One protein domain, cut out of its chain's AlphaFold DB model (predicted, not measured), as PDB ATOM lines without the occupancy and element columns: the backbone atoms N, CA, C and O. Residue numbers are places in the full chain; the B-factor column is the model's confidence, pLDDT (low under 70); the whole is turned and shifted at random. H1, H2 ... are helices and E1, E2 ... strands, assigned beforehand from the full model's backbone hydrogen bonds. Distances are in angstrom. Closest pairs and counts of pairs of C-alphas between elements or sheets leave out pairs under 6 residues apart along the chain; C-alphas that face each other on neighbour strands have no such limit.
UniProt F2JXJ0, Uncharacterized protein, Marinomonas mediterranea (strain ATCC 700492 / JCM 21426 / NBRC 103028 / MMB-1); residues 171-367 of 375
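This is residues 171 to 367 of the 375 residues of an uncharacterized protein of Marinomonas mediterranea (strain ATCC 700492 / JCM 21426 / NBRC 103028 / MMB-1) (UniProt F2JXJ0). A twisted sheet of E1, E2, E5, E6, E7 and E8 curls round helix H4, with H3 packed steeply on H4. From the end of the sheet near E2 and the start of E5, a long two-stranded ribbon, E3 and E4, splays away in a V, with little H1 in the gap, while the loop of residues 288 to 293 sticks out. The printed part has 197 residues with four named helices and eight named strands, in the order E1 E2 E3 H1 E4 E5 E6 E7 E8 H2 H3 H4; both sheets are antiparallel, the larger one branched. The class is mixed, helices and strands, though under half of the residues, 95, are in named elements. The whole is compact, with a radius of gyration of the C-alphas of 18.8 A and spans of 58 by 44 by 27 A.

In the branched sheet, E5 is residues 237 to 248, 35.7 A long, and E6 is 255 to 266, 33.9 A. E7 is 276 to 281, E8 303 to 305, E2 180 to 183, and E1 171 to 174, beginning at C-alpha 171 (96.384, 53.713, 24.169). The other sheet is E3, 188 to 196, 25.2 A, and E4, 224 to 232, 25.6 A, beginning at C-alpha 224 (88.979, 60.439, -10.502). The helices are H1, 209 to 212; H2, 307 to 312; H3, 328 to 340, 19.9 A; and H4, 352 to 364, 17.5 A, ending at C-alpha 364 (89.272, 69.049, 29.477).

E5, E6, E7 and E8 form a meander, each strand the antiparallel neighbour of the one before, with N 242 and O 261 at 2.9 A, N 262 and O 278 at 2.8 A, and N 279 and O 303 at 2.8 A. E1 and E2 lie on one side of E5, E6 on the other; N 173 and O 245 are 2.8 A apart, N 239 and O 182 2.9 A. H4 is on this sheet and H1 only grazes it. H3 and H4 only just touch, with 3 pairs of C-alphas within 8 A, closest Phe 338 and Leu 357 at 6.7 A, at a steep tilt of 58 degrees, opposite ways. H2 is only just not on the sheet, with 4 pairs of C-alphas within 10 A. E3 and E4 are antiparallel, N 192 and O 228 at 2.9 A. O i to N i+4 pairs are within hydrogen-bond range throughout H2 and H4 and in 7 of 9 in H3; H1 is too short for one.

The C-alphas farthest apart, of Asp 221 and Thr 327, are 59.5 A apart. The printed part has no cut. The links E3 to H1, H1 to E4, E7 to E8, H2 to H3 and H3 to H4 are long. The mean pLDDT of the printed part is 70.7, and 77 residues are under 70, among them 190 to 231 and 283 to 300.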
ATOM      1  N   ARG A 171      95.494  52.577  23.918       90.12
ATOM      2  CA  ARG A 171      96.384  53.713  24.169       90.12
ATOM      3  C   ARG A 171      95.989  54.891  23.300       90.12
ATOM      4  O   ARG A 171      95.984  54.785  22.071       90.12
ATOM      5  N   TRP A 172      95.722  56.024  23.938       89.94
ATOM      6  CA  TRP A 172      95.536  57.293  23.250       89.94
ATOM      7  C   TRP A 172      96.874  57.842  22.768       89.94
ATOM      8  O   TRP A 172      97.842  57.951  23.519       89.94
ATOM      9  N   THR A 173      96.929  58.231  21.500       86.62
ATOM     10  CA  THR A 173      98.072  58.942  20.930       86.62
ATOM     11  C   THR A 173      97.592  60.081  20.052       86.62
ATOM     12  O   THR A 173      96.596  59.966  19.338       86.62
ATOM     13  N   ARG A 174      98.307  61.203  20.090       84.25
ATOM     14  CA  ARG A 174      98.043  62.302  19.166       84.25
ATOM     15  C   ARG A 174      98.432  61.871  17.753       84.25
ATOM     16  O   ARG A 174      99.493  61.275  17.550       84.25
ATOM     17  N   SER A 175      97.580  62.167  16.781       78.94
ATOM     18  CA  SER A 175      97.886  61.942  15.371       78.94
ATOM     19  C   SER A 175      99.025  62.859  14.913       78.94
ATOM     20  O   SER A 175      99.264  63.920  15.490       78.94
ATOM     21  N   ARG A 176      99.721  62.455  13.845       75.38
ATOM     22  CA  ARG A 176     100.739  63.286  13.181       75.38
ATOM     23  C   ARG A 176     100.124  64.428  12.364       75.38
ATOM     24  O   ARG A 176     100.860  65.317  11.956       75.38
ATOM     25  N   LYS A 177      98.803  64.401  12.126       74.44
ATOM     26  CA  LYS A 177      98.074  65.480  11.445       74.44
ATOM     27  C   LYS A 177      98.285  66.805  12.190       74.44
ATOM     28  O   LYS A 177      98.092  66.879  13.407       74.44
ATOM     29  N   SER A 178      98.669  67.844  11.451       74.25
ATOM     30  CA  SER A 178      98.824  69.193  11.994       74.25
ATOM     31  C   SER A 178      97.491  69.722  12.539       74.25
ATOM     32  O   SER A 178      96.438  69.417  11.975       74.25
ATOM     33  N   PRO A 179      97.502  70.516  13.625       82.44
ATOM     34  CA  PRO A 179      96.297  71.174  14.112       82.44
ATOM     35  C   PRO A 179      95.692  72.102  13.062       82.44
ATOM     36  O   PRO A 179      96.418  72.786  12.340       82.44
ATOM     37  N   VAL A 180      94.365  72.165  13.032       82.81
ATOM     38  CA  VAL A 180      93.619  73.118  12.201       82.81
ATOM     39  C   VAL A 180      93.088  74.222  13.108       82.81
ATOM     40  O   VAL A 180      92.482  73.934  14.138       82.81
ATOM     41  N   GLU A 181      93.336  75.482  12.755       87.50
ATOM     42  CA  GLU A 181      92.877  76.655  13.507       87.50
ATOM     43  C   GLU A 181      92.255  77.675  12.555       87.50
ATOM     44  O   GLU A 181      92.800  77.908  11.475       87.50
ATOM     45  N   TRP A 182      91.134  78.279  12.947       87.44
ATOM     46  CA  TRP A 182      90.478  79.368  12.213       87.44
ATOM     47  C   TRP A 182      89.663  80.254  13.167       87.44
ATOM     48  O   TRP A 182      89.535  79.940  14.355       87.44
ATOM     49  N   GLY A 183      89.110  81.350  12.642       87.56
ATOM     50  CA  GLY A 183      88.227  82.252  13.379       87.56
ATOM     51  C   GLY A 183      88.864  83.605  13.708       87.56
ATOM     52  O   GLY A 183      89.925  83.954  13.185       87.56
ATOM     53  N   CYS A 184      88.204  84.381  14.565       85.62
ATOM     54  CA  CYS A 184      88.537  85.785  14.851       85.62
ATOM     55  C   CYS A 184      88.603  86.675  13.603       85.62
ATOM     56  O   CYS A 184      89.543  87.449  13.435       85.62
ATOM     57  N   GLY A 185      87.639  86.521  12.693       77.38
ATOM     58  CA  GLY A 185      87.583  87.285  11.442       77.38
ATOM     59  C   GLY A 185      88.535  86.776  10.357       77.38
ATOM     60  O   GLY A 185      88.443  87.211   9.213       77.38
ATOM     61  N   ASN A 186      89.400  85.805  10.673       81.12
ATOM     62  CA  ASN A 186      90.213  85.115   9.682       81.12
ATOM     63  C   ASN A 186      89.458  83.893   9.157       81.12
ATOM     64  O   ASN A 186      89.191  82.936   9.894       81.12
ATOM     65  N   SER A 187      89.147  83.910   7.864       76.12
ATOM     66  CA  SER A 187      88.641  82.734   7.166       76.12
ATOM     67  C   SER A 187      89.782  81.788   6.807       76.12
ATOM     68  O   SER A 187      90.835  82.235   6.348       76.12
ATOM     69  N   LYS A 188      89.554  80.483   6.923       75.69
ATOM     70  CA  LYS A 188      90.453  79.455   6.402       75.69
ATOM     71  C   LYS A 188      89.740  78.646   5.329       75.69
ATOM     72  O   LYS A 188      88.636  78.154   5.550       75.69
ATOM     73  N   LYS A 189      90.383  78.503   4.174       71.50
ATOM     74  CA  LYS A 189      89.959  77.566   3.138       71.50
ATOM     75  C   LYS A 189      90.628  76.231   3.435       71.50
ATOM     76  O   LYS A 189      91.852  76.156   3.435       71.50
ATOM     77  N   GLU A 190      89.834  75.216   3.741       68.12
ATOM     78  CA  GLU A 190      90.325  73.846   3.881       68.12
ATOM     79  C   GLU A 190      89.919  73.044   2.651       68.12
ATOM     80  O   GLU A 190      88.782  73.142   2.174       68.12
ATOM     81  N   GLU A 191      90.870  72.274   2.133       63.16
ATOM     82  CA  GLU A 191      90.704  71.445   0.948       63.16
ATOM     83  C   GLU A 191      91.028  70.001   1.315       63.16
ATOM     84  O   GLU A 191      92.078  69.713   1.884       63.16
ATOM     85  N   SER A 192      90.108  69.090   1.015       58.25
ATOM     86  CA  SER A 192      90.330  67.651   1.157       58.25
ATOM     87  C   SER A 192      90.156  66.981  -0.195       58.25
ATOM     88  O   SER A 192      89.198  67.254  -0.922       58.25
ATOM     89  N   VAL A 193      91.130  66.148  -0.548       53.72
ATOM     90  CA  VAL A 193      91.234  65.506  -1.856       53.72
ATOM     91  C   VAL A 193      90.988  64.016  -1.684       53.72
ATOM     92  O   VAL A 193      91.672  63.371  -0.893       53.72
ATOM     93  N   PHE A 194      90.028  63.481  -2.432       54.72
ATOM     94  CA  PHE A 194      89.632  62.075  -2.366       54.72
ATOM     95  C   PHE A 194      89.776  61.417  -3.739       54.72
ATOM     96  O   PHE A 194      89.414  62.012  -4.760       54.72
ATOM     97  N   GLU A 195      90.298  60.189  -3.775       50.25
ATOM     98  CA  GLU A 195      90.452  59.407  -5.004       50.25
ATOM     99  C   GLU A 195      89.275  58.439  -5.150       50.25
ATOM    100  O   GLU A 195      89.197  57.439  -4.457       50.25
ATOM    101  N   ILE A 196      88.337  58.692  -6.056       50.00
ATOM    102  CA  ILE A 196      87.159  57.826  -6.199       50.00
ATOM    103  C   ILE A 196      87.385  56.844  -7.353       50.00
ATOM    104  O   ILE A 196      87.764  57.249  -8.456       50.00
ATOM    105  N   GLY A 197      87.128  55.556  -7.099       45.81
ATOM    106  CA  GLY A 197      87.090  54.506  -8.122       45.81
ATOM    107  C   GLY A 197      85.841  54.566  -9.014       45.81
ATOM    108  O   GLY A 197      84.878  55.291  -8.743       45.81
ATOM    109  N   ALA A 198      85.833  53.792 -10.101       39.12
ATOM    110  CA  ALA A 198      84.719  53.766 -11.049       39.12
ATOM    111  C   ALA A 198      83.408  53.314 -10.370       39.12
ATOM    112  O   ALA A 198      83.282  52.176  -9.934       39.12
ATOM    113  N   GLY A 199      82.424  54.218 -10.287       43.03
ATOM    114  CA  GLY A 199      81.095  53.947  -9.716       43.03
ATOM    115  C   GLY A 199      80.893  54.358  -8.250       43.03
ATOM    116  O   GLY A 199      79.782  54.217  -7.739       43.03
ATOM    117  N   GLY A 200      81.909  54.908  -7.576       39.72
ATOM    118  CA  GLY A 200      81.783  55.356  -6.185       39.72
ATOM    119  C   GLY A 200      80.872  56.582  -6.020       39.72
ATOM    120  O   GLY A 200      81.063  57.607  -6.677       39.72
ATOM    121  N   LYS A 201      79.893  56.507  -5.110       37.66
ATOM    122  CA  LYS A 201      79.154  57.674  -4.598       37.66
ATOM    123  C   LYS A 201      79.784  58.123  -3.281       37.66
ATOM    124  O   LYS A 201      79.723  57.395  -2.297       37.66
ATOM    125  N   VAL A 202      80.329  59.339  -3.242       41.88
ATOM    126  CA  VAL A 202      80.730  59.987  -1.984       41.88
ATOM    127  C   VAL A 202      79.484  60.584  -1.345       41.88
ATOM    128  O   VAL A 202      78.883  61.509  -1.888       41.88
ATOM    129  N   SER A 203      79.075  60.042  -0.198       36.81
ATOM    130  CA  SER A 203      78.056  60.674   0.638       36.81
ATOM    131  C   SER A 203      78.747  61.586   1.651       36.81
ATOM    132  O   SER A 203      79.380  61.130   2.603       36.81
ATOM    133  N   ALA A 204      78.649  62.899   1.434       37.19
ATOM    134  CA  ALA A 204      79.027  63.884   2.436       37.19
ATOM    135  C   ALA A 204      78.069  63.735   3.630       37.19
ATOM    136  O   ALA A 204      76.918  64.166   3.587       37.19
ATOM    137  N   GLY A 205      78.514  63.035   4.673       35.62
ATOM    138  CA  GLY A 205      77.804  62.987   5.946       35.62
ATOM    139  C   GLY A 205      77.874  64.335   6.659       35.62
ATOM    140  O   GLY A 205      78.807  65.108   6.462       35.62
ATOM    141  N   GLY A 206      76.902  64.608   7.528       33.75
ATOM    142  CA  GLY A 206      76.861  65.830   8.338       33.75
ATOM    143  C   GLY A 206      77.906  65.912   9.461       33.75
ATOM    144  O   GLY A 206      77.865  66.873  10.223       33.75
ATOM    145  N   SER A 207      78.830  64.948   9.600       44.53
ATOM    146  CA  SER A 207      79.872  64.998  10.636       44.53
ATOM    147  C   SER A 207      81.132  65.712  10.129       44.53
ATOM    148  O   SER A 207      81.495  65.625   8.954       44.53
ATOM    149  N   PHE A 208      81.824  66.435  11.013       49.88
ATOM    150  CA  PHE A 208      83.054  67.172  10.690       49.88
ATOM    151  C   PHE A 208      84.154  66.249  10.132       49.88
ATOM    152  O   PHE A 208      84.906  66.638   9.244       49.88
ATOM    153  N   PHE A 209      84.187  64.987  10.562       49.69
ATOM    154  CA  PHE A 209      85.087  63.964  10.033       49.69
ATOM    155  C   PHE A 209      84.838  63.595   8.575       49.69
ATOM    156  O   PHE A 209      85.803  63.427   7.841       49.69
ATOM    157  N   SER A 210      83.587  63.565   8.105       49.91
ATOM    158  CA  SER A 210      83.305  63.363   6.672       49.91
ATOM    159  C   SER A 210      83.900  64.453   5.772       49.91
ATOM    160  O   SER A 210      83.978  64.257   4.564       49.91
ATOM    161  N   PHE A 211      84.325  65.587   6.340       49.75
ATOM    162  CA  PHE A 211      85.044  66.628   5.613       49.75
ATOM    163  C   PHE A 211      86.576  66.424   5.608       49.75
ATOM    164  O   PHE A 211      87.204  66.810   4.634       49.75
ATOM    165  N   PHE A 212      87.172  65.798   6.639       49.62
ATOM    166  CA  PHE A 212      88.637  65.640   6.805       49.62
ATOM    167  C   PHE A 212      89.164  64.190   6.690       49.62
ATOM    168  O   PHE A 212      90.380  63.979   6.712       49.62
ATOM    169  N   GLU A 213      88.282  63.189   6.637       42.44
ATOM    170  CA  GLU A 213      88.593  61.749   6.672       42.44
ATOM    171  C   GLU A 213      87.682  60.927   5.748       42.44
ATOM    172  O   GLU A 213      87.137  59.911   6.171       42.44
ATOM    173  N   ALA A 214      87.475  61.327   4.487       37.00
ATOM    174  CA  ALA A 214      87.066  60.305   3.524       37.00
ATOM    175  C   ALA A 214      88.319  59.512   3.124       37.00
ATOM    176  O   ALA A 214      89.140  59.970   2.334       37.00
ATOM    177  N   ASP A 215      88.501  58.345   3.733       37.34
ATOM    178  CA  ASP A 215      89.459  57.365   3.235       37.34
ATOM    179  C   ASP A 215      88.867  56.729   1.971       37.34
ATOM    180  O   ASP A 215      87.736  56.245   1.961       37.34
ATOM    181  N   THR A 216      89.623  56.761   0.877       36.78
ATOM    182  CA  THR A 216      89.255  56.114  -0.382       36.78
ATOM    183  C   THR A 216      90.218  54.975  -0.682       36.78
ATOM    184  O   THR A 216      91.416  55.208  -0.831       36.78
ATOM    185  N   TYR A 217      89.699  53.752  -0.803       32.78
ATOM    186  CA  TYR A 217      90.466  52.595  -1.265       32.78
ATOM    187  C   TYR A 217      90.262  52.374  -2.768       32.78
ATOM    188  O   TYR A 217      89.144  52.461  -3.275       32.78
ATOM    189  N   ALA A 218      91.362  52.093  -3.471       29.50
ATOM    190  CA  ALA A 218      91.403  51.896  -4.913       29.50
ATOM    191  C   ALA A 218      91.829  50.466  -5.265       29.50
ATOM    192  O   ALA A 218      92.927  50.042  -4.912       29.50
ATOM    193  N   GLU A 219      91.004  49.788  -6.060       32.38
ATOM    194  CA  GLU A 219      91.448  48.746  -6.985       32.38
ATOM    195  C   GLU A 219      90.975  49.132  -8.404       32.38
ATOM    196  O   GLU A 219      89.777  49.248  -8.664       32.38
ATOM    197  N   SER A 220      91.942  49.336  -9.313       33.62
ATOM    198  CA  SER A 220      91.845  49.605 -10.771       33.62
ATOM    199  C   SER A 220      91.908  51.058 -11.307       33.62
ATOM    200  O   SER A 220      91.704  52.050 -10.607       33.62
ATOM    201  N   ASP A 221      92.248  51.142 -12.604       40.03
ATOM    202  CA  ASP A 221      93.065  52.170 -13.279       40.03
ATOM    203  C   ASP A 221      92.374  53.472 -13.729       40.03
ATOM    204  O   ASP A 221      93.016  54.320 -14.346       40.03
ATOM    205  N   ASN A 222      91.104  53.709 -13.400       47.72
ATOM    206  CA  ASN A 222      90.420  54.961 -13.766       47.72
ATOM    207  C   ASN A 222      90.154  55.840 -12.540       47.72
ATOM    208  O   ASN A 222      89.014  56.008 -12.101       47.72
ATOM    209  N   ARG A 223      91.235  56.409 -11.993       49.34
ATOM    210  CA  ARG A 223      91.195  57.339 -10.855       49.34
ATOM    211  C   ARG A 223      90.513  58.652 -11.244       49.34
ATOM    212  O   ARG A 223      90.940  59.323 -12.182       49.34
ATOM    213  N   LYS A 224      89.494  59.062 -10.484       54.81
ATOM    214  CA  LYS A 224      88.979  60.439 -10.502       54.81
ATOM    215  C   LYS A 224      89.242  61.100  -9.156       54.81
ATOM    216  O   LYS A 224      88.768  60.637  -8.124       54.81
ATOM    217  N   THR A 225      89.981  62.200  -9.180       53.84
ATOM    218  CA  THR A 225      90.261  63.022  -8.003       53.84
ATOM    219  C   THR A 225      89.132  64.033  -7.799       53.84
ATOM    220  O   THR A 225      88.833  64.805  -8.709       53.84
ATOM    221  N   ILE A 226      88.504  64.054  -6.620       53.25
ATOM    222  CA  ILE A 226      87.546  65.101  -6.230       53.25
ATOM    223  C   ILE A 226      88.145  65.928  -5.098       53.25
ATOM    224  O   ILE A 226      88.582  65.383  -4.089       53.25
ATOM    225  N   THR A 227      88.139  67.250  -5.265       54.12
ATOM    226  CA  THR A 227      88.542  68.204  -4.224       54.12
ATOM    227  C   THR A 227      87.296  68.813  -3.596       54.12
ATOM    228  O   THR A 227      86.504  69.453  -4.288       54.12
ATOM    229  N   TYR A 228      87.124  68.631  -2.290       53.97
ATOM    230  CA  TYR A 228      86.119  69.337  -1.503       53.97
ATOM    231  C   TYR A 228      86.754  70.544  -0.836       53.97
ATOM    232  O   TYR A 228      87.748  70.422  -0.125       53.97
ATOM    233  N   THR A 229      86.142  71.704  -1.032       55.72
ATOM    234  CA  THR A 229      86.543  72.955  -0.399       55.72
ATOM    235  C   THR A 229      85.478  73.391   0.596       55.72
ATOM    236  O   THR A 229      84.303  73.478   0.242       55.72
ATOM    237  N   LYS A 230      85.885  73.764   1.813       65.19
ATOM    238  CA  LYS A 230      85.018  74.472   2.764       65.19
ATOM    239  C   LYS A 230      85.721  75.708   3.284       65.19
ATOM    240  O   LYS A 230      86.867  75.658   3.725       65.19
ATOM    241  N   ASN A 231      84.990  76.813   3.249       67.94
ATOM    242  CA  ASN A 231      85.404  78.051   3.881       67.94
ATOM    243  C   ASN A 231      84.942  78.014   5.338       67.94
ATOM    244  O   ASN A 231      83.746  77.955   5.619       67.94
ATOM    245  N   LEU A 232      85.901  78.012   6.254       78.56
ATOM    246  CA  LEU A 232      85.677  78.086   7.689       78.56
ATOM    247  C   LEU A 232      85.867  79.538   8.118       78.56
ATOM    248  O   LEU A 232      86.956  80.085   7.961       78.56
ATOM    249  N   ALA A 233      84.821  80.172   8.642       76.62
ATOM    250  CA  ALA A 233      84.878  81.543   9.131       76.62
ATOM    251  C   ALA A 233      84.016  81.686  10.389       76.62
ATOM    252  O   ALA A 233      82.880  81.221  10.419       76.62
ATOM    253  N   ASP A 234      84.569  82.335  11.410       78.50
ATOM    254  CA  ASP A 234      83.862  82.778  12.611       78.50
ATOM    255  C   ASP A 234      84.482  84.123  13.026       78.50
ATOM    256  O   ASP A 234      85.707  84.268  13.084       78.50
ATOM    257  N   ASN A 235      83.647  85.133  13.251       83.56
ATOM    258  CA  ASN A 235      84.095  86.480  13.611       83.56
ATOM    259  C   ASN A 235      84.316  86.653  15.120       83.56
ATOM    260  O   ASN A 235      85.008  87.579  15.535       83.56
ATOM    261  N   PHE A 236      83.741  85.776  15.937       82.44
ATOM    262  CA  PHE A 236      83.645  85.922  17.386       82.44
ATOM    263  C   PHE A 236      84.480  84.892  18.140       82.44
ATOM    264  O   PHE A 236      84.990  85.192  19.224       82.44
ATOM    265  N   ASN A 237      84.651  83.705  17.560       84.25
ATOM    266  CA  ASN A 237      85.329  82.590  18.205       84.25
ATOM    267  C   ASN A 237      86.545  82.140  17.405       84.25
ATOM    268  O   ASN A 237      86.556  82.137  16.175       84.25
ATOM    269  N   LYS A 238      87.578  81.722  18.132       87.81
ATOM    270  CA  LYS A 238      88.708  80.966  17.618       87.81
ATOM    271  C   LYS A 238      88.452  79.487  17.850       87.81
ATOM    272  O   LYS A 238      88.224  79.072  18.989       87.81
ATOM    273  N   HIS A 239      88.604  78.706  16.793       87.56
ATOM    274  CA  HIS A 239      88.523  77.255  16.820       87.56
ATOM    275  C   HIS A 239      89.923  76.661  16.693       87.56
ATOM    276  O   HIS A 239      90.751  77.142  15.915       87.56
ATOM    277  N   ARG A 240      90.195  75.603  17.456       88.62
ATOM    278  CA  ARG A 240      91.429  74.821  17.365       88.62
ATOM    279  C   ARG A 240      91.124  73.340  17.434       88.62
ATOM    280  O   ARG A 240      90.610  72.869  18.442       88.62
ATOM    281  N   ILE A 241      91.540  72.604  16.413       85.56
ATOM    282  CA  ILE A 241      91.302  71.170  16.302       85.56
ATOM    283  C   ILE A 241      92.591  70.389  16.439       85.56
ATOM    284  O   ILE A 241      93.617  70.709  15.835       85.56
ATOM    285  N   THR A 242      92.522  69.325  17.232       87.19
ATOM    286  CA  THR A 242      93.596  68.348  17.382       87.19
ATOM    287  C   THR A 242      93.067  66.939  17.175       87.19
ATOM    288  O   THR A 242      91.991  66.600  17.655       87.19
ATOM    289  N   TYR A 243      93.840  66.118  16.473       84.56
ATOM    290  CA  TYR A 243      93.447  64.766  16.091       84.56
ATOM    291  C   TYR A 243      94.127  63.734  16.983       84.56
ATOM    292  O   TYR A 243      95.331  63.826  17.251       84.56
ATOM    293  N   TRP A 244      93.367  62.735  17.404       88.12
ATOM    294  CA  TRP A 244      93.793  61.693  18.325       88.12
ATOM    295  C   TRP A 244      93.312  60.337  17.840       88.12
ATOM    296  O   TRP A 244      92.267  60.224  17.206       88.12
ATOM    297  N   LYS A 245      94.091  59.310  18.158       87.56
ATOM    298  CA  LYS A 245      93.762  57.924  17.858       87.56
ATOM    299  C   LYS A 245      93.891  57.069  19.107       87.56
ATOM    300  O   LYS A 245      94.870  57.189  19.850       87.56
ATOM    301  N   LEU A 246      92.915  56.201  19.301       87.56
ATOM    302  CA  LEU A 246      92.943  55.091  20.232       87.56
ATOM    303  C   LEU A 246      93.453  53.875  19.468       87.56
ATOM    304  O   LEU A 246      92.918  53.534  18.414       87.56
ATOM    305  N   SER A 247      94.502  53.228  19.956       86.69
ATOM    306  CA  SER A 247      95.042  52.016  19.335       86.69
ATOM    307  C   SER A 247      95.266  50.932  20.377       86.69
ATOM    308  O   SER A 247      95.453  51.258  21.544       86.69
ATOM    309  N   SER A 248      95.306  49.665  19.967       85.94
ATOM    310  CA  SER A 248      95.789  48.577  20.825       85.94
ATOM    311  C   SER A 248      97.165  48.938  21.387       85.94
ATOM    312  O   SER A 248      98.063  49.343  20.634       85.94
ATOM    313  N   ALA A 249      97.342  48.814  22.703       81.38
ATOM    314  CA  ALA A 249      98.647  48.989  23.327       81.38
ATOM    315  C   ALA A 249      99.572  47.786  23.059       81.38
ATOM    316  O   ALA A 249     100.794  47.957  23.049       81.38
ATOM    317  N   ILE A 250      98.988  46.617  22.773       73.81
ATOM    318  CA  ILE A 250      99.673  45.358  22.452       73.81
ATOM    319  C   ILE A 250      99.881  45.253  20.930       73.81
ATOM    320  O   ILE A 250      99.119  45.815  20.137       73.81
ATOM    321  N   ALA A 251     100.948  44.574  20.506       61.44
ATOM    322  CA  ALA A 251     101.274  44.384  19.095       61.44
ATOM    323  C   ALA A 251     100.393  43.298  18.428       61.44
ATOM    324  O   ALA A 251     100.197  42.248  19.034       61.44
ATOM    325  N   PRO A 252      99.940  43.495  17.171       65.56
ATOM    326  CA  PRO A 252     100.093  44.697  16.347       65.56
ATOM    327  C   PRO A 252      99.131  45.825  16.765       65.56
ATOM    328  O   PRO A 252      97.995  45.593  17.166       65.56
ATOM    329  N   ARG A 253      99.587  47.082  16.645       70.88
ATOM    330  CA  ARG A 253      98.807  48.276  17.019       70.88
ATOM    331  C   ARG A 253      97.645  48.508  16.044       70.88
ATOM    332  O   ARG A 253      97.784  49.286  15.102       70.88
ATOM    333  N   LYS A 254      96.509  47.850  16.275       81.94
ATOM    334  CA  LYS A 254      95.241  48.107  15.572       81.94
ATOM    335  C   LYS A 254      94.649  49.444  16.031       81.94
ATOM    336  O   LYS A 254      94.630  49.715  17.232       81.94
ATOM    337  N   THR A 255      94.184  50.282  15.107       80.94
ATOM    338  CA  THR A 255      93.408  51.489  15.447       80.94
ATOM    339  C   THR A 255      91.994  51.082  15.845       80.94
ATOM    340  O   THR A 255      91.348  50.336  15.122       80.94
ATOM    341  N   ILE A 256      91.531  51.578  16.991       80.88
ATOM    342  CA  ILE A 256      90.217  51.278  17.577       80.88
ATOM    343  C   ILE A 256      89.253  52.441  17.339       80.88
ATOM    344  O   ILE A 256      88.077  52.228  17.066       80.88
ATOM    345  N   LEU A 257      89.732  53.682  17.462       81.12
ATOM    346  CA  LEU A 257      88.901  54.878  17.331       81.12
ATOM    347  C   LEU A 257      89.746  56.089  16.935       81.12
ATOM    348  O   LEU A 257      90.837  56.272  17.474       81.12
ATOM    349  N   ASN A 258      89.224  56.945  16.059       81.00
ATOM    350  CA  ASN A 258      89.780  58.271  15.800       81.00
ATOM    351  C   ASN A 258      88.822  59.340  16.331       81.00
ATOM    352  O   ASN A 258      87.606  59.245  16.163       81.00
ATOM    353  N   VAL A 259      89.383  60.363  16.974       84.19
ATOM    354  CA  VAL A 259      88.621  61.501  17.499       84.19
ATOM    355  C   VAL A 259      89.315  62.815  17.176       84.19
ATOM    356  O   VAL A 259      90.545  62.905  17.110       84.19
ATOM    357  N   ALA A 260      88.511  63.848  16.955       85.44
ATOM    358  CA  ALA A 260      88.979  65.200  16.727       85.44
ATOM    359  C   ALA A 260      88.427  66.044  17.861       85.44
ATOM    360  O   ALA A 260      87.218  66.168  18.031       85.44
ATOM    361  N   LEU A 261      89.335  66.591  18.657       88.38
ATOM    362  CA  LEU A 261      88.992  67.500  19.729       88.38
ATOM    363  C   LEU A 261      89.035  68.918  19.185       88.38
ATOM    364  O   LEU A 261      90.114  69.421  18.860       88.38
ATOM    365  N   GLU A 262      87.877  69.553  19.140       88.06
ATOM    366  CA  GLU A 262      87.716  70.968  18.865       88.06
ATOM    367  C   GLU A 262      87.649  71.746  20.178       88.06
ATOM    368  O   GLU A 262      86.837  71.452  21.052       88.06
ATOM    369  N   LYS A 263      88.509  72.751  20.315       89.06
ATOM    370  CA  LYS A 263      88.456  73.741  21.385       89.06
ATOM    371  C   LYS A 263      87.998  75.070  20.802       89.06
ATOM    372  O   LYS A 263      88.664  75.600  19.910       89.06
ATOM    373  N   LEU A 264      86.928  75.624  21.358       86.12
ATOM    374  CA  LEU A 264      86.435  76.957  21.045       86.12
ATOM    375  C   LEU A 264      86.864  77.938  22.144       86.12
ATOM    376  O   LEU A 264      86.826  77.633  23.339       86.12
ATOM    377  N   SER A 265      87.296  79.126  21.732       83.75
ATOM    378  CA  SER A 265      87.717  80.213  22.625       83.75
ATOM    379  C   SER A 265      87.286  81.568  22.076       83.75
ATOM    380  O   SER A 265      87.228  81.734  20.864       83.75
ATOM    381  N   SER A 266      86.994  82.532  22.951       83.38
ATOM    382  CA  SER A 266      86.584  83.882  22.534       83.38
ATOM    383  C   SER A 266      87.754  84.632  21.924       83.38
ATOM    384  O   SER A 266      88.867  84.579  22.447       83.38
ATOM    385  N   CYS A 267      87.482  85.362  20.846       82.88
ATOM    386  CA  CYS A 267      88.415  86.335  20.280       82.88
ATOM    387  C   CYS A 267      88.450  87.639  21.083       82.88
ATOM    388  O   CYS A 267      89.438  88.366  21.058       82.88
ATOM    389  N   ASP A 268      87.379  87.925  21.819       80.19
ATOM    390  CA  ASP A 268      87.316  89.027  22.765       80.19
ATOM    391  C   ASP A 268      87.888  88.560  24.109       80.19
ATOM    392  O   ASP A 268      87.263  87.763  24.811       80.19
ATOM    393  N   GLY A 269      89.079  89.052  24.460       66.62
ATOM    394  CA  GLY A 269      89.774  88.708  25.706       66.62
ATOM    395  C   GLY A 269      89.061  89.175  26.981       66.62
ATOM    396  O   GLY A 269      89.413  88.717  28.067       66.62
ATOM    397  N   THR A 270      88.057  90.052  26.868       68.75
ATOM    398  CA  THR A 270      87.200  90.465  27.993       68.75
ATOM    399  C   THR A 270      86.038  89.498  28.209       68.75
ATOM    400  O   THR A 270      85.592  89.290  29.340       68.75
ATOM    401  N   LYS A 271      85.592  88.829  27.140       64.44
ATOM    402  CA  LYS A 271      84.625  87.740  27.216       64.44
ATOM    403  C   LYS A 271      85.364  86.473  27.603       64.44
ATOM    404  O   LYS A 271      86.018  85.825  26.785       64.44
ATOM    405  N   LYS A 272      85.203  86.062  28.860       56.06
ATOM    406  CA  LYS A 272      85.390  84.657  29.216       56.06
ATOM    407  C   LYS A 272      84.368  83.866  28.409       56.06
ATOM    408  O   LYS A 272      83.236  83.711  28.851       56.06
ATOM    409  N   LEU A 273      84.733  83.386  27.221       54.31
ATOM    410  CA  LEU A 273      83.967  82.285  26.667       54.31
ATOM    411  C   LEU A 273      84.052  81.167  27.691       54.31
ATOM    412  O   LEU A 273      85.150  80.743  28.066       54.31
ATOM    413  N   SER A 274      82.879  80.743  28.149       59.62
ATOM    414  CA  SER A 274      82.666  79.415  28.690       59.62
ATOM    415  C   SER A 274      83.428  78.449  27.795       59.62
ATOM    416  O   SER A 274      83.110  78.297  26.616       59.62
ATOM    417  N   PHE A 275      84.502  77.886  28.329       70.31
ATOM    418  CA  PHE A 275      85.256  76.792  27.740       70.31
ATOM    419  C   PHE A 275      84.301  75.834  27.004       70.31
ATOM    420  O   PHE A 275      83.373  75.296  27.597       70.31
ATOM    421  N   ASN A 276      84.470  75.671  25.695       84.31
ATOM    422  CA  ASN A 276      83.612  74.793  24.908       84.31
ATOM    423  C   ASN A 276      84.501  73.836  24.120       84.31
ATOM    424  O   ASN A 276      85.345  74.253  23.322       84.31
ATOM    425  N   TYR A 277      84.363  72.559  24.449       88.94
ATOM    426  CA  TYR A 277      85.119  71.470  23.867       88.94
ATOM    427  C   TYR A 277      84.140  70.538  23.182       88.94
ATOM    428  O   TYR A 277      83.197  70.069  23.811       88.94
ATOM    429  N   VAL A 278      84.384  70.243  21.912       87.38
ATOM    430  CA  VAL A 278      83.575  69.293  21.155       87.38
ATOM    431  C   VAL A 278      84.465  68.142  20.722       87.38
ATOM    432  O   VAL A 278      85.499  68.341  20.081       87.38
ATOM    433  N   ILE A 279      84.092  66.928  21.114       87.00
ATOM    434  CA  ILE A 279      84.748  65.701  20.671       87.00
ATOM    435  C   ILE A 279      83.932  65.170  19.511       87.00
ATOM    436  O   ILE A 279      82.811  64.697  19.683       87.00
ATOM    437  N   HIS A 280      84.517  65.262  18.330       83.50
ATOM    438  CA  HIS A 280      83.970  64.672  17.124       83.50
ATOM    439  C   HIS A 280      84.498  63.246  16.987       83.50
ATOM    440  O   HIS A 280      85.641  62.959  17.364       83.50
ATOM    441  N   PHE A 281      83.693  62.382  16.382       77.56
ATOM    442  CA  PHE A 281      84.052  60.999  16.082       77.56
ATOM    443  C   PHE A 281      84.168  60.805  14.577       77.56
ATOM    444  O   PHE A 281      83.347  61.330  13.812       77.56
ATOM    445  N   SER A 282      85.190  60.061  14.147       70.38
ATOM    446  CA  SER A 282      85.239  59.588  12.766       70.38
ATOM    447  C   SER A 282      84.050  58.677  12.510       70.38
ATOM    448  O   SER A 282      83.642  57.930  13.402       70.38
ATOM    449  N   LYS A 283      83.508  58.699  11.287       62.06
ATOM    450  CA  LYS A 283      82.654  57.585  10.873       62.06
ATOM    451  C   LYS A 283      83.491  56.318  10.983       62.06
ATOM    452  O   LYS A 283      84.645  56.291  10.558       62.06
ATOM    453  N   ILE A 284      82.938  55.319  11.643       53.22
ATOM    454  CA  ILE A 284      83.595  54.038  11.818       53.22
ATOM    455  C   ILE A 284      83.125  53.151  10.668       53.22
ATOM    456  O   ILE A 284      81.973  52.732  10.652       53.22
ATOM    457  N   GLU A 285      84.012  52.883   9.714       49.12
ATOM    458  CA  GLU A 285      83.838  51.806   8.739       49.12
ATOM    459  C   GLU A 285      84.860  50.715   9.080       49.12
ATOM    460  O   GLU A 285      86.063  50.882   8.881       49.12
ATOM    461  N   ASP A 286      84.396  49.613   9.666       42.38
ATOM    462  CA  ASP A 286      85.187  48.386   9.737       42.38
ATOM    463  C   ASP A 286      85.127  47.714   8.363       42.38
ATOM    464  O   ASP A 286      84.104  47.145   7.974       42.38
ATOM    465  N   ILE A 287      86.219  47.802   7.603       42.62
ATOM    466  CA  ILE A 287      86.395  47.014   6.382       42.62
ATOM    467  C   ILE A 287      87.025  45.685   6.798       42.62
ATOM    468  O   ILE A 287      88.231  45.604   7.030       42.62
ATOM    469  N   ASP A 288      86.208  44.639   6.903       41.12
ATOM    470  CA  ASP A 288      86.709  43.266   6.875       41.12
ATOM    471  C   ASP A 288      87.005  42.896   5.407       41.12
ATOM    472  O   ASP A 288      86.069  42.804   4.609       41.12
ATOM    473  N   PRO A 289      88.274  42.673   5.012       42.69
ATOM    474  CA  PRO A 289      88.614  42.305   3.638       42.69
ATOM    475  C   PRO A 289      88.058  40.932   3.221       42.69
ATOM    476  O   PRO A 289      88.068  40.615   2.034       42.69
ATOM    477  N   ASN A 290      87.563  40.122   4.164       43.78
ATOM    478  CA  ASN A 290      87.104  38.756   3.914       43.78
ATOM    479  C   ASN A 290      85.585  38.568   4.041       43.78
ATOM    480  O   ASN A 290      85.086  37.490   3.712       43.78
ATOM    481  N   THR A 291      84.825  39.578   4.482       42.41
ATOM    482  CA  THR A 291      83.360  39.485   4.534       42.41
ATOM    483  C   THR A 291      82.690  40.712   3.917       42.41
ATOM    484  O   THR A 291      82.713  41.815   4.445       42.41
ATOM    485  N   ALA A 292      82.000  40.504   2.790       34.03
ATOM    486  CA  ALA A 292      81.157  41.502   2.126       34.03
ATOM    487  C   ALA A 292      79.844  41.776   2.899       34.03
ATOM    488  O   ALA A 292      78.757  41.809   2.320       34.03
ATOM    489  N   ARG A 293      79.910  41.932   4.226       36.88
ATOM    490  CA  ARG A 293      78.787  42.392   5.048       36.88
ATOM    491  C   ARG A 293      79.038  43.837   5.448       36.88
ATOM    492  O   ARG A 293      79.885  44.117   6.283       36.88
ATOM    493  N   SER A 294      78.253  44.733   4.851       36.53
ATOM    494  CA  SER A 294      78.094  46.124   5.278       36.53
ATOM    495  C   SER A 294      77.927  46.186   6.800       36.53
ATOM    496  O   SER A 294      76.926  45.704   7.337       36.53
ATOM    497  N   GLN A 295      78.923  46.737   7.493       42.94
ATOM    498  CA  GLN A 295      78.826  47.039   8.916       42.94
ATOM    499  C   GLN A 295      78.297  48.462   9.104       42.94
ATOM    500  O   GLN A 295      78.552  49.361   8.300       42.94
ATOM    501  N   LYS A 296      77.460  48.628  10.132       42.50
ATOM    502  CA  LYS A 296      76.736  49.861  10.452       42.50
ATOM    503  C   LYS A 296      77.708  51.034  10.567       42.50
ATOM    504  O   LYS A 296      78.602  51.006  11.400       42.50
ATOM    505  N   ASN A 297      77.431  52.100   9.820       46.25
ATOM    506  CA  ASN A 297      77.912  53.438  10.147       46.25
ATOM    507  C   ASN A 297      77.430  53.788  11.560       46.25
ATOM    508  O   ASN A 297      76.274  54.178  11.751       46.25
ATOM    509  N   GLU A 298      78.289  53.620  12.557       55.09
ATOM    510  CA  GLU A 298      78.015  54.113  13.899       55.09
ATOM    511  C   GLU A 298      78.183  55.631  13.883       55.09
ATOM    512  O   GLU A 298      79.282  56.162  14.035       55.09
ATOM    513  N   ASN A 299      77.088  56.351  13.640       55.00
ATOM    514  CA  ASN A 299      77.050  57.781  13.913       55.00
ATOM    515  C   ASN A 299      77.038  57.959  15.435       55.00
ATOM    516  O   ASN A 299      75.983  57.902  16.062       55.00
ATOM    517  N   ILE A 300      78.220  58.132  16.021       68.50
ATOM    518  CA  ILE A 300      78.361  58.614  17.393       68.50
ATOM    519  C   ILE A 300      78.197  60.132  17.345       68.50
ATOM    520  O   ILE A 300      78.964  60.822  16.664       68.50
ATOM    521  N   ASP A 301      77.186  60.645  18.045       72.88
ATOM    522  CA  ASP A 301      76.971  62.085  18.144       72.88
ATOM    523  C   ASP A 301      78.184  62.763  18.805       72.88
ATOM    524  O   ASP A 301      78.777  62.207  19.739       72.88
ATOM    525  N   PRO A 302      78.578  63.966  18.351       78.38
ATOM    526  CA  PRO A 302      79.648  64.707  18.996       78.38
ATOM    527  C   PRO A 302      79.342  64.960  20.475       78.38
ATOM    528  O   PRO A 302      78.231  65.342  20.841       78.38
ATOM    529  N   ILE A 303      80.355  64.817  21.328       83.38
ATOM    530  CA  ILE A 303      80.233  65.166  22.746       83.38
ATOM    531  C   ILE A 303      80.596  66.632  22.908       83.38
ATOM    532  O   ILE A 303      81.752  67.003  22.698       83.38
ATOM    533  N   ALA A 304      79.639  67.450  23.331       87.44
ATOM    534  CA  ALA A 304      79.891  68.827  23.727       87.44
ATOM    535  C   ALA A 304      80.079  68.920  25.249       87.44
ATOM    536  O   ALA A 304      79.195  68.559  26.021       87.44
ATOM    537  N   ILE A 305      81.234  69.433  25.671       88.75
ATOM    538  CA  ILE A 305      81.566  69.749  27.061       88.75
ATOM    539  C   ILE A 305      81.696  71.263  27.153       88.75
ATOM    540  O   ILE A 305      82.726  71.851  26.811       88.75
ATOM    541  N   ASN A 306      80.612  71.886  27.594       86.50
ATOM    542  CA  ASN A 306      80.473  73.325  27.750       86.50
ATOM    543  C   ASN A 306      79.925  73.655  29.148       86.50
ATOM    544  O   ASN A 306      79.696  72.762  29.965       86.50
ATOM    545  N   HIS A 307      79.744  74.943  29.430       84.06
ATOM    546  CA  HIS A 307      79.218  75.397  30.718       84.06
ATOM    547  C   HIS A 307      77.833  74.814  31.025       84.06
ATOM    548  O   HIS A 307      77.633  74.304  32.121       84.06
ATOM    549  N   ASP A 308      76.924  74.812  30.050       86.69
ATOM    550  CA  ASP A 308      75.550  74.331  30.235       86.69
ATOM    551  C   ASP A 308      75.514  72.850  30.629       86.69
ATOM    552  O   ASP A 308      74.780  72.460  31.533       86.69
ATOM    553  N   TRP A 309      76.344  72.015  29.994       88.94
ATOM    554  CA  TRP A 309      76.455  70.601  30.347       88.94
ATOM    555  C   TRP A 309      77.058  70.408  31.745       88.94
ATOM    556  O   TRP A 309      76.538  69.617  32.531       88.94
ATOM    557  N   VAL A 310      78.118  71.153  32.079       89.38
ATOM    558  CA  VAL A 310      78.753  71.121  33.410       89.38
ATOM    559  C   VAL A 310      77.746  71.501  34.501       89.38
ATOM    560  O   VAL A 310      77.627  70.786  35.495       89.38
ATOM    561  N   GLU A 311      76.976  72.568  34.296       88.94
ATOM    562  CA  GLU A 311      75.950  73.038  35.229       88.94
ATOM    563  C   GLU A 311      74.785  72.047  35.348       88.94
ATOM    564  O   GLU A 311      74.411  71.659  36.457       88.94
ATOM    565  N   ALA A 312      74.265  71.552  34.219       91.06
ATOM    566  CA  ALA A 312      73.185  70.565  34.197       91.06
ATOM    567  C   ALA A 312      73.561  69.266  34.927       91.06
ATOM    568  O   ALA A 312      72.709  68.624  35.545       91.06
ATOM    569  N   LYS A 313      74.843  68.881  34.880       91.88
ATOM    570  CA  LYS A 313      75.384  67.709  35.578       91.88
ATOM    571  C   LYS A 313      75.897  68.011  36.983       91.88
ATOM    572  O   LYS A 313      76.379  67.097  37.643       91.88
ATOM    573  N   LYS A 314      75.743  69.252  37.459       92.06
ATOM    574  CA  LYS A 314      76.194  69.717  38.780       92.06
ATOM    575  C   LYS A 314      77.687  69.462  39.020       92.06
ATOM    576  O   LYS A 314      78.106  69.231  40.149       92.06
ATOM    577  N   LEU A 315      78.483  69.490  37.953       91.12
ATOM    578  CA  LEU A 315      79.927  69.317  38.024       91.12
ATOM    579  C   LEU A 315      80.590  70.637  38.426       91.12
ATOM    580  O   LEU A 315      80.141  71.723  38.057       91.12
ATOM    581  N   THR A 316      81.706  70.552  39.144       88.06
ATOM    582  CA  THR A 316      82.466  71.740  39.545       88.06
ATOM    583  C   THR A 316      83.179  72.360  38.329       88.06
ATOM    584  O   THR A 316      83.951  71.661  37.666       88.06
ATOM    585  N   PRO A 317      83.006  73.661  38.022       85.75
ATOM    586  CA  PRO A 317      83.662  74.301  36.879       85.75
ATOM    587  C   PRO A 317      85.159  74.574  37.121       85.75
ATOM    588  O   PRO A 317      85.572  75.008  38.199       85.75
ATOM    589  N   GLY A 318      85.989  74.359  36.092       78.06
ATOM    590  CA  GLY A 318      87.465  74.411  36.160       78.06
ATOM    591  C   GLY A 318      88.126  75.770  35.912       78.06
ATOM    592  O   GLY A 318      89.358  75.858  35.925       78.06
ATOM    593  N   GLY A 319      87.349  76.831  35.684       76.06
ATOM    594  CA  GLY A 319      87.853  78.172  35.383       76.06
ATOM    595  C   GLY A 319      88.419  78.291  33.963       76.06
ATOM    596  O   GLY A 319      87.748  78.822  33.086       76.06
ATOM    597  N   THR A 320      89.651  77.825  33.729       69.31
ATOM    598  CA  THR A 320      90.286  77.793  32.390       69.31
ATOM    599  C   THR A 320      90.050  76.484  31.630       69.31
ATOM    600  O   THR A 320      90.261  76.441  30.415       69.31
ATOM    601  N   SER A 321      89.585  75.447  32.326       77.38
ATOM    602  CA  SER A 321      89.105  74.191  31.742       77.38
ATOM    603  C   SER A 321      87.637  73.959  32.117       77.38
ATOM    604  O   SER A 321      87.201  74.501  33.136       77.38
ATOM    605  N   PRO A 322      86.886  73.141  31.353       80.19
ATOM    606  CA  PRO A 322      85.487  72.889  31.653       80.19
ATOM    607  C   PRO A 322      85.183  72.346  33.026       80.19
ATOM    608  O   PRO A 322      84.320  72.863  33.728       80.19
ATOM    609  N   ILE A 323      85.938  71.335  33.419       87.38
ATOM    610  CA  ILE A 323      85.652  70.568  34.620       87.38
ATOM    611  C   ILE A 323      86.804  70.795  35.588       87.38
ATOM    612  O   ILE A 323      87.965  70.806  35.182       87.38
ATOM    613  N   LYS A 324      86.509  70.986  36.870       86.44
ATOM    614  CA  LYS A 324      87.488  70.946  37.954       86.44
ATOM    615  C   LYS A 324      87.444  69.561  38.576       86.44
ATOM    616  O   LYS A 324      86.386  69.125  39.006       86.44
ATOM    617  N   LEU A 325      88.592  68.903  38.660       85.38
ATOM    618  CA  LEU A 325      88.742  67.662  39.409       85.38
ATOM    619  C   LEU A 325      89.793  67.886  40.496       85.38
ATOM    620  O   LEU A 325      90.988  67.987  40.212       85.38
ATOM    621  N   THR A 326      89.339  68.003  41.738       82.50
ATOM    622  CA  THR A 326      90.181  68.196  42.931       82.50
ATOM    623  C   THR A 326      90.244  66.954  43.805       82.50
ATOM    624  O   THR A 326      91.244  66.726  44.487       82.50
ATOM    625  N   THR A 327      89.188  66.148  43.781       82.94
ATOM    626  CA  THR A 327      88.972  65.007  44.666       82.94
ATOM    627  C   THR A 327      88.554  63.766  43.878       82.94
ATOM    628  O   THR A 327      88.162  63.839  42.712       82.94
ATOM    629  N   LEU A 328      88.621  62.602  44.531       82.19
ATOM    630  CA  LEU A 328      88.061  61.363  43.987       82.19
ATOM    631  C   LEU A 328      86.548  61.448  43.759       82.19
ATOM    632  O   LEU A 328      86.045  60.792  42.850       82.19
ATOM    633  N   ASP A 329      85.836  62.230  44.567       85.75
ATOM    634  CA  ASP A 329      84.391  62.393  44.420       85.75
ATOM    635  C   ASP A 329      84.059  63.213  43.169       85.75
ATOM    636  O   ASP A 329      83.227  62.770  42.384       85.75
ATOM    637  N   ASP A 330      84.826  64.270  42.863       87.56
ATOM    638  CA  ASP A 330      84.688  64.993  41.585       87.56
ATOM    639  C   ASP A 330      84.864  64.047  40.376       87.56
ATOM    640  O   ASP A 330      84.163  64.147  39.368       87.56
ATOM    641  N   TYR A 331      85.809  63.099  40.464       88.75
ATOM    642  CA  TYR A 331      86.013  62.085  39.424       88.75
ATOM    643  C   TYR A 331      84.821  61.126  39.298       88.75
ATOM    644  O   TYR A 331      84.459  60.736  38.186       88.75
ATOM    645  N   ARG A 332      84.193  60.745  40.413       87.94
ATOM    646  CA  ARG A 332      83.005  59.878  40.413       87.94
ATOM    647  C   ARG A 332      81.791  60.586  39.845       87.94
ATOM    648  O   ARG A 332      81.079  59.976  39.050       87.94
ATOM    649  N   ASP A 333      81.600  61.851  40.193       91.19
ATOM    650  CA  ASP A 333      80.538  62.686  39.638       91.19
ATOM    651  C   ASP A 333      80.720  62.834  38.126       91.19
ATOM    652  O   ASP A 333      79.777  62.629  37.359       91.19
ATOM    653  N   LEU A 334      81.961  63.047  37.669       91.06
ATOM    654  CA  LEU A 334      82.285  63.031  36.244       91.06
ATOM    655  C   LEU A 334      81.978  61.670  35.598       91.06
ATOM    656  O   LEU A 334      81.337  61.622  34.551       91.06
ATOM    657  N   LYS A 335      82.400  60.554  36.208       89.62
ATOM    658  CA  LYS A 335      82.114  59.193  35.713       89.62
ATOM    659  C   LYS A 335      80.607  58.929  35.623       89.62
ATOM    660  O   LYS A 335      80.164  58.278  34.679       89.62
ATOM    661  N   ALA A 336      79.820  59.432  36.573       89.44
ATOM    662  CA  ALA A 336      78.366  59.328  36.564       89.44
ATOM    663  C   ALA A 336      77.742  60.172  35.442       89.44
ATOM    664  O   ALA A 336      76.923  59.648  34.690       89.44
ATOM    665  N   ALA A 337      78.180  61.423  35.270       89.38
ATOM    666  CA  ALA A 337      77.750  62.296  34.176       89.38
ATOM    667  C   ALA A 337      78.112  61.732  32.789       89.38
ATOM    668  O   ALA A 337      77.409  61.952  31.809       89.38
ATOM    669  N   PHE A 338      79.190  60.951  32.691       86.00
ATOM    670  CA  PHE A 338      79.580  60.296  31.442       86.00
ATOM    671  C   PHE A 338      78.633  59.181  30.988       86.00
ATOM    672  O   PHE A 338      78.662  58.817  29.813       86.00
ATOM    673  N   LYS A 339      77.768  58.663  31.872       81.50
ATOM    674  CA  LYS A 339      76.794  57.615  31.524       81.50
ATOM    675  C   LYS A 339      75.701  58.093  30.562       81.50
ATOM    676  O   LYS A 339      75.033  57.257  29.961       81.50
ATOM    677  N   ASP A 340      75.509  59.404  30.408       73.75
ATOM    678  CA  ASP A 340      74.500  59.962  29.497       73.75
ATOM    679  C   ASP A 340      74.844  59.752  28.022       73.75
ATOM    680  O   ASP A 340      73.960  59.708  27.162       73.75
ATOM    681  N   PHE A 341      76.133  59.628  27.717       75.12
ATOM    682  CA  PHE A 341      76.585  59.402  26.360       75.12
ATOM    683  C   PHE A 341      76.440  57.912  26.034       75.12
ATOM    684  O   PHE A 341      77.171  57.059  26.538       75.12
ATOM    685  N   LYS A 342      75.447  57.585  25.202       66.12
ATOM    686  CA  LYS A 342      75.187  56.216  24.744       66.12
ATOM    687  C   LYS A 342      76.244  55.798  23.719       66.12
ATOM    688  O   LYS A 342      76.046  55.983  22.521       66.12
ATOM    689  N   PHE A 343      77.358  55.234  24.172       65.75
ATOM    690  CA  PHE A 343      78.329  54.596  23.279       65.75
ATOM    691  C   PHE A 343      77.981  53.123  23.078       65.75
ATOM    692  O   PHE A 343      77.433  52.480  23.973       65.75
ATOM    693  N   GLN A 344      78.311  52.565  21.913       58.62
ATOM    694  CA  GLN A 344      78.271  51.115  21.755       58.62
ATOM    695  C   GLN A 344      79.320  50.502  22.694       58.62
ATOM    696  O   GLN A 344      80.501  50.845  22.642       58.62
ATOM    697  N   PHE A 345      78.847  49.675  23.629       62.62
ATOM    698  CA  PHE A 345      79.498  49.431  24.923       62.62
ATOM    699  C   PHE A 345      80.819  48.642  24.862       62.62
ATOM    700  O   PHE A 345      81.518  48.555  25.869       62.62
ATOM    701  N   SER A 346      81.225  48.144  23.694       65.12
ATOM    702  CA  SER A 346      82.560  47.583  23.475       65.12
ATOM    703  C   SER A 346      82.848  47.418  21.985       65.12
ATOM    704  O   SER A 346      81.962  46.989  21.250       65.12
ATOM    705  N   ARG A 347      84.088  47.652  21.548       69.81
ATOM    706  CA  ARG A 347      84.557  47.295  20.194       69.81
ATOM    707  C   ARG A 347      85.815  46.462  20.319       69.81
ATOM    708  O   ARG A 347      86.695  46.871  21.059       69.81
ATOM    709  N   ASP A 348      85.897  45.314  19.648       68.06
ATOM    710  CA  ASP A 348      87.032  44.378  19.751       68.06
ATOM    711  C   ASP A 348      87.449  44.059  21.207       68.06
ATOM    712  O   ASP A 348      88.635  43.965  21.516       68.06
ATOM    713  N   GLY A 349      86.482  43.974  22.131       73.25
ATOM    714  CA  GLY A 349      86.744  43.751  23.560       73.25
ATOM    715  C   GLY A 349      87.281  44.967  24.338       73.25
ATOM    716  O   GLY A 349      87.596  44.836  25.517       73.25
ATOM    717  N   TYR A 350      87.372  46.152  23.723       77.50
ATOM    718  CA  TYR A 350      87.750  47.402  24.391       77.50
ATOM    719  C   TYR A 350      86.527  48.138  24.949       77.50
ATOM    720  O   TYR A 350      85.572  48.408  24.219       77.50
ATOM    721  N   GLU A 351      86.591  48.550  26.217       79.62
ATOM    722  CA  GLU A 351      85.558  49.358  26.877       79.62
ATOM    723  C   GLU A 351      85.689  50.848  26.492       79.62
ATOM    724  O   GLU A 351      86.463  51.615  27.078       79.62
ATOM    725  N   LEU A 352      84.921  51.285  25.489       81.50
ATOM    726  CA  LEU A 352      85.015  52.650  24.949       81.50
ATOM    727  C   LEU A 352      84.581  53.737  25.946       81.50
ATOM    728  O   LEU A 352      85.124  54.841  25.908       81.50
ATOM    729  N   ASN A 353      83.681  53.423  26.883       84.31
ATOM    730  CA  ASN A 353      83.249  54.352  27.935       84.31
ATOM    731  C   ASN A 353      84.428  54.796  28.804       84.31
ATOM    732  O   ASN A 353      84.680  55.992  28.969       84.31
ATOM    733  N   SER A 354      85.190  53.824  29.309       84.94
ATOM    734  CA  SER A 354      86.409  54.066  30.080       84.94
ATOM    735  C   SER A 354      87.448  54.827  29.258       84.94
ATOM    736  O   SER A 354      88.098  55.738  29.780       84.94
ATOM    737  N   ALA A 355      87.577  54.513  27.965       88.06
ATOM    738  CA  ALA A 355      88.512  55.205  27.087       88.06
ATOM    739  C   ALA A 355      88.161  56.684  26.878       88.06
ATOM    740  O   ALA A 355      89.047  57.541  26.950       88.06
ATOM    741  N   LEU A 356      86.884  56.999  26.666       87.56
ATOM    742  CA  LEU A 356      86.423  58.368  26.445       87.56
ATOM    743  C   LEU A 356      86.390  59.193  27.725       87.56
ATOM    744  O   LEU A 356      86.843  60.335  27.701       87.56
ATOM    745  N   LEU A 357      85.964  58.616  28.852       89.44
ATOM    746  CA  LEU A 357      86.047  59.272  30.161       89.44
ATOM    747  C   LEU A 357      87.479  59.743  30.445       89.44
ATOM    748  O   LEU A 357      87.713  60.886  30.840       89.44
ATOM    749  N   GLN A 358      88.460  58.870  30.215       88.25
ATOM    750  CA  GLN A 358      89.857  59.205  30.469       88.25
ATOM    751  C   GLN A 358      90.441  60.165  29.431       88.25
ATOM    752  O   GLN A 358      91.251  61.021  29.792       88.25
ATOM    753  N   PHE A 359      90.003  60.085  28.172       88.56
ATOM    754  CA  PHE A 359      90.332  61.085  27.157       88.56
ATOM    755  C   PHE A 359      89.837  62.479  27.563       88.56
ATOM    756  O   PHE A 359      90.582  63.457  27.512       88.56
ATOM    757  N   VAL A 360      88.596  62.566  28.036       88.25
ATOM    758  CA  VAL A 360      87.972  63.814  28.481       88.25
ATOM    759  C   VAL A 360      88.692  64.381  29.690       88.25
ATOM    760  O   VAL A 360      89.020  65.569  29.705       88.25
ATOM    761  N   MET A 361      88.999  63.535  30.670       86.75
ATOM    762  CA  MET A 361      89.787  63.925  31.833       86.75
ATOM    763  C   MET A 361      91.159  64.476  31.422       86.75
ATOM    764  O   MET A 361      91.549  65.544  31.882       86.75
ATOM    765  N   MET A 362      91.863  63.802  30.508       83.81
ATOM    766  CA  MET A 362      93.171  64.242  30.011       83.81
ATOM    767  C   MET A 362      93.113  65.608  29.307       83.81
ATOM    768  O   MET A 362      94.057  66.391  29.416       83.81
ATOM    769  N   MET A 363      92.038  65.892  28.565       83.69
ATOM    770  CA  MET A 363      91.984  67.033  27.642       83.69
ATOM    771  C   MET A 363      91.204  68.246  28.160       83.69
ATOM    772  O   MET A 363      91.431  69.365  27.688       83.69
ATOM    773  N   THR A 364      90.272  68.038  29.090       81.31
ATOM    774  CA  THR A 364      89.272  69.049  29.477       81.31
ATOM    775  C   THR A 364      89.152  69.255  30.987       81.31
ATOM    776  O   THR A 364      88.531  70.226  31.413       81.31
ATOM    777  N   ALA A 365      89.750  68.399  31.817       80.56
ATOM    778  CA  ALA A 365      89.736  68.618  33.256       80.56
ATOM    779  C   ALA A 365      90.905  69.513  33.690       80.56
ATOM    780  O   ALA A 365      92.058  69.316  33.309       80.56
ATOM    781  N   ASN A 366      90.611  70.505  34.523       75.81
ATOM    782  CA  ASN A 366      91.598  71.173  35.350       75.81
ATOM    783  C   ASN A 366      91.808  70.329  36.607       75.81
ATOM    784  O   ASN A 366      90.890  70.180  37.416       75.81
ATOM    785  N   ILE A 367      93.013  69.791  36.767       69.75
ATOM    786  CA  ILE A 367      93.353  68.949  37.910       69.75
ATOM    787  C   ILE A 367      94.306  69.717  38.812       69.75
ATOM    788  O   ILE A 367      95.530  69.646  38.691       69.75
TER     789      ILE A 367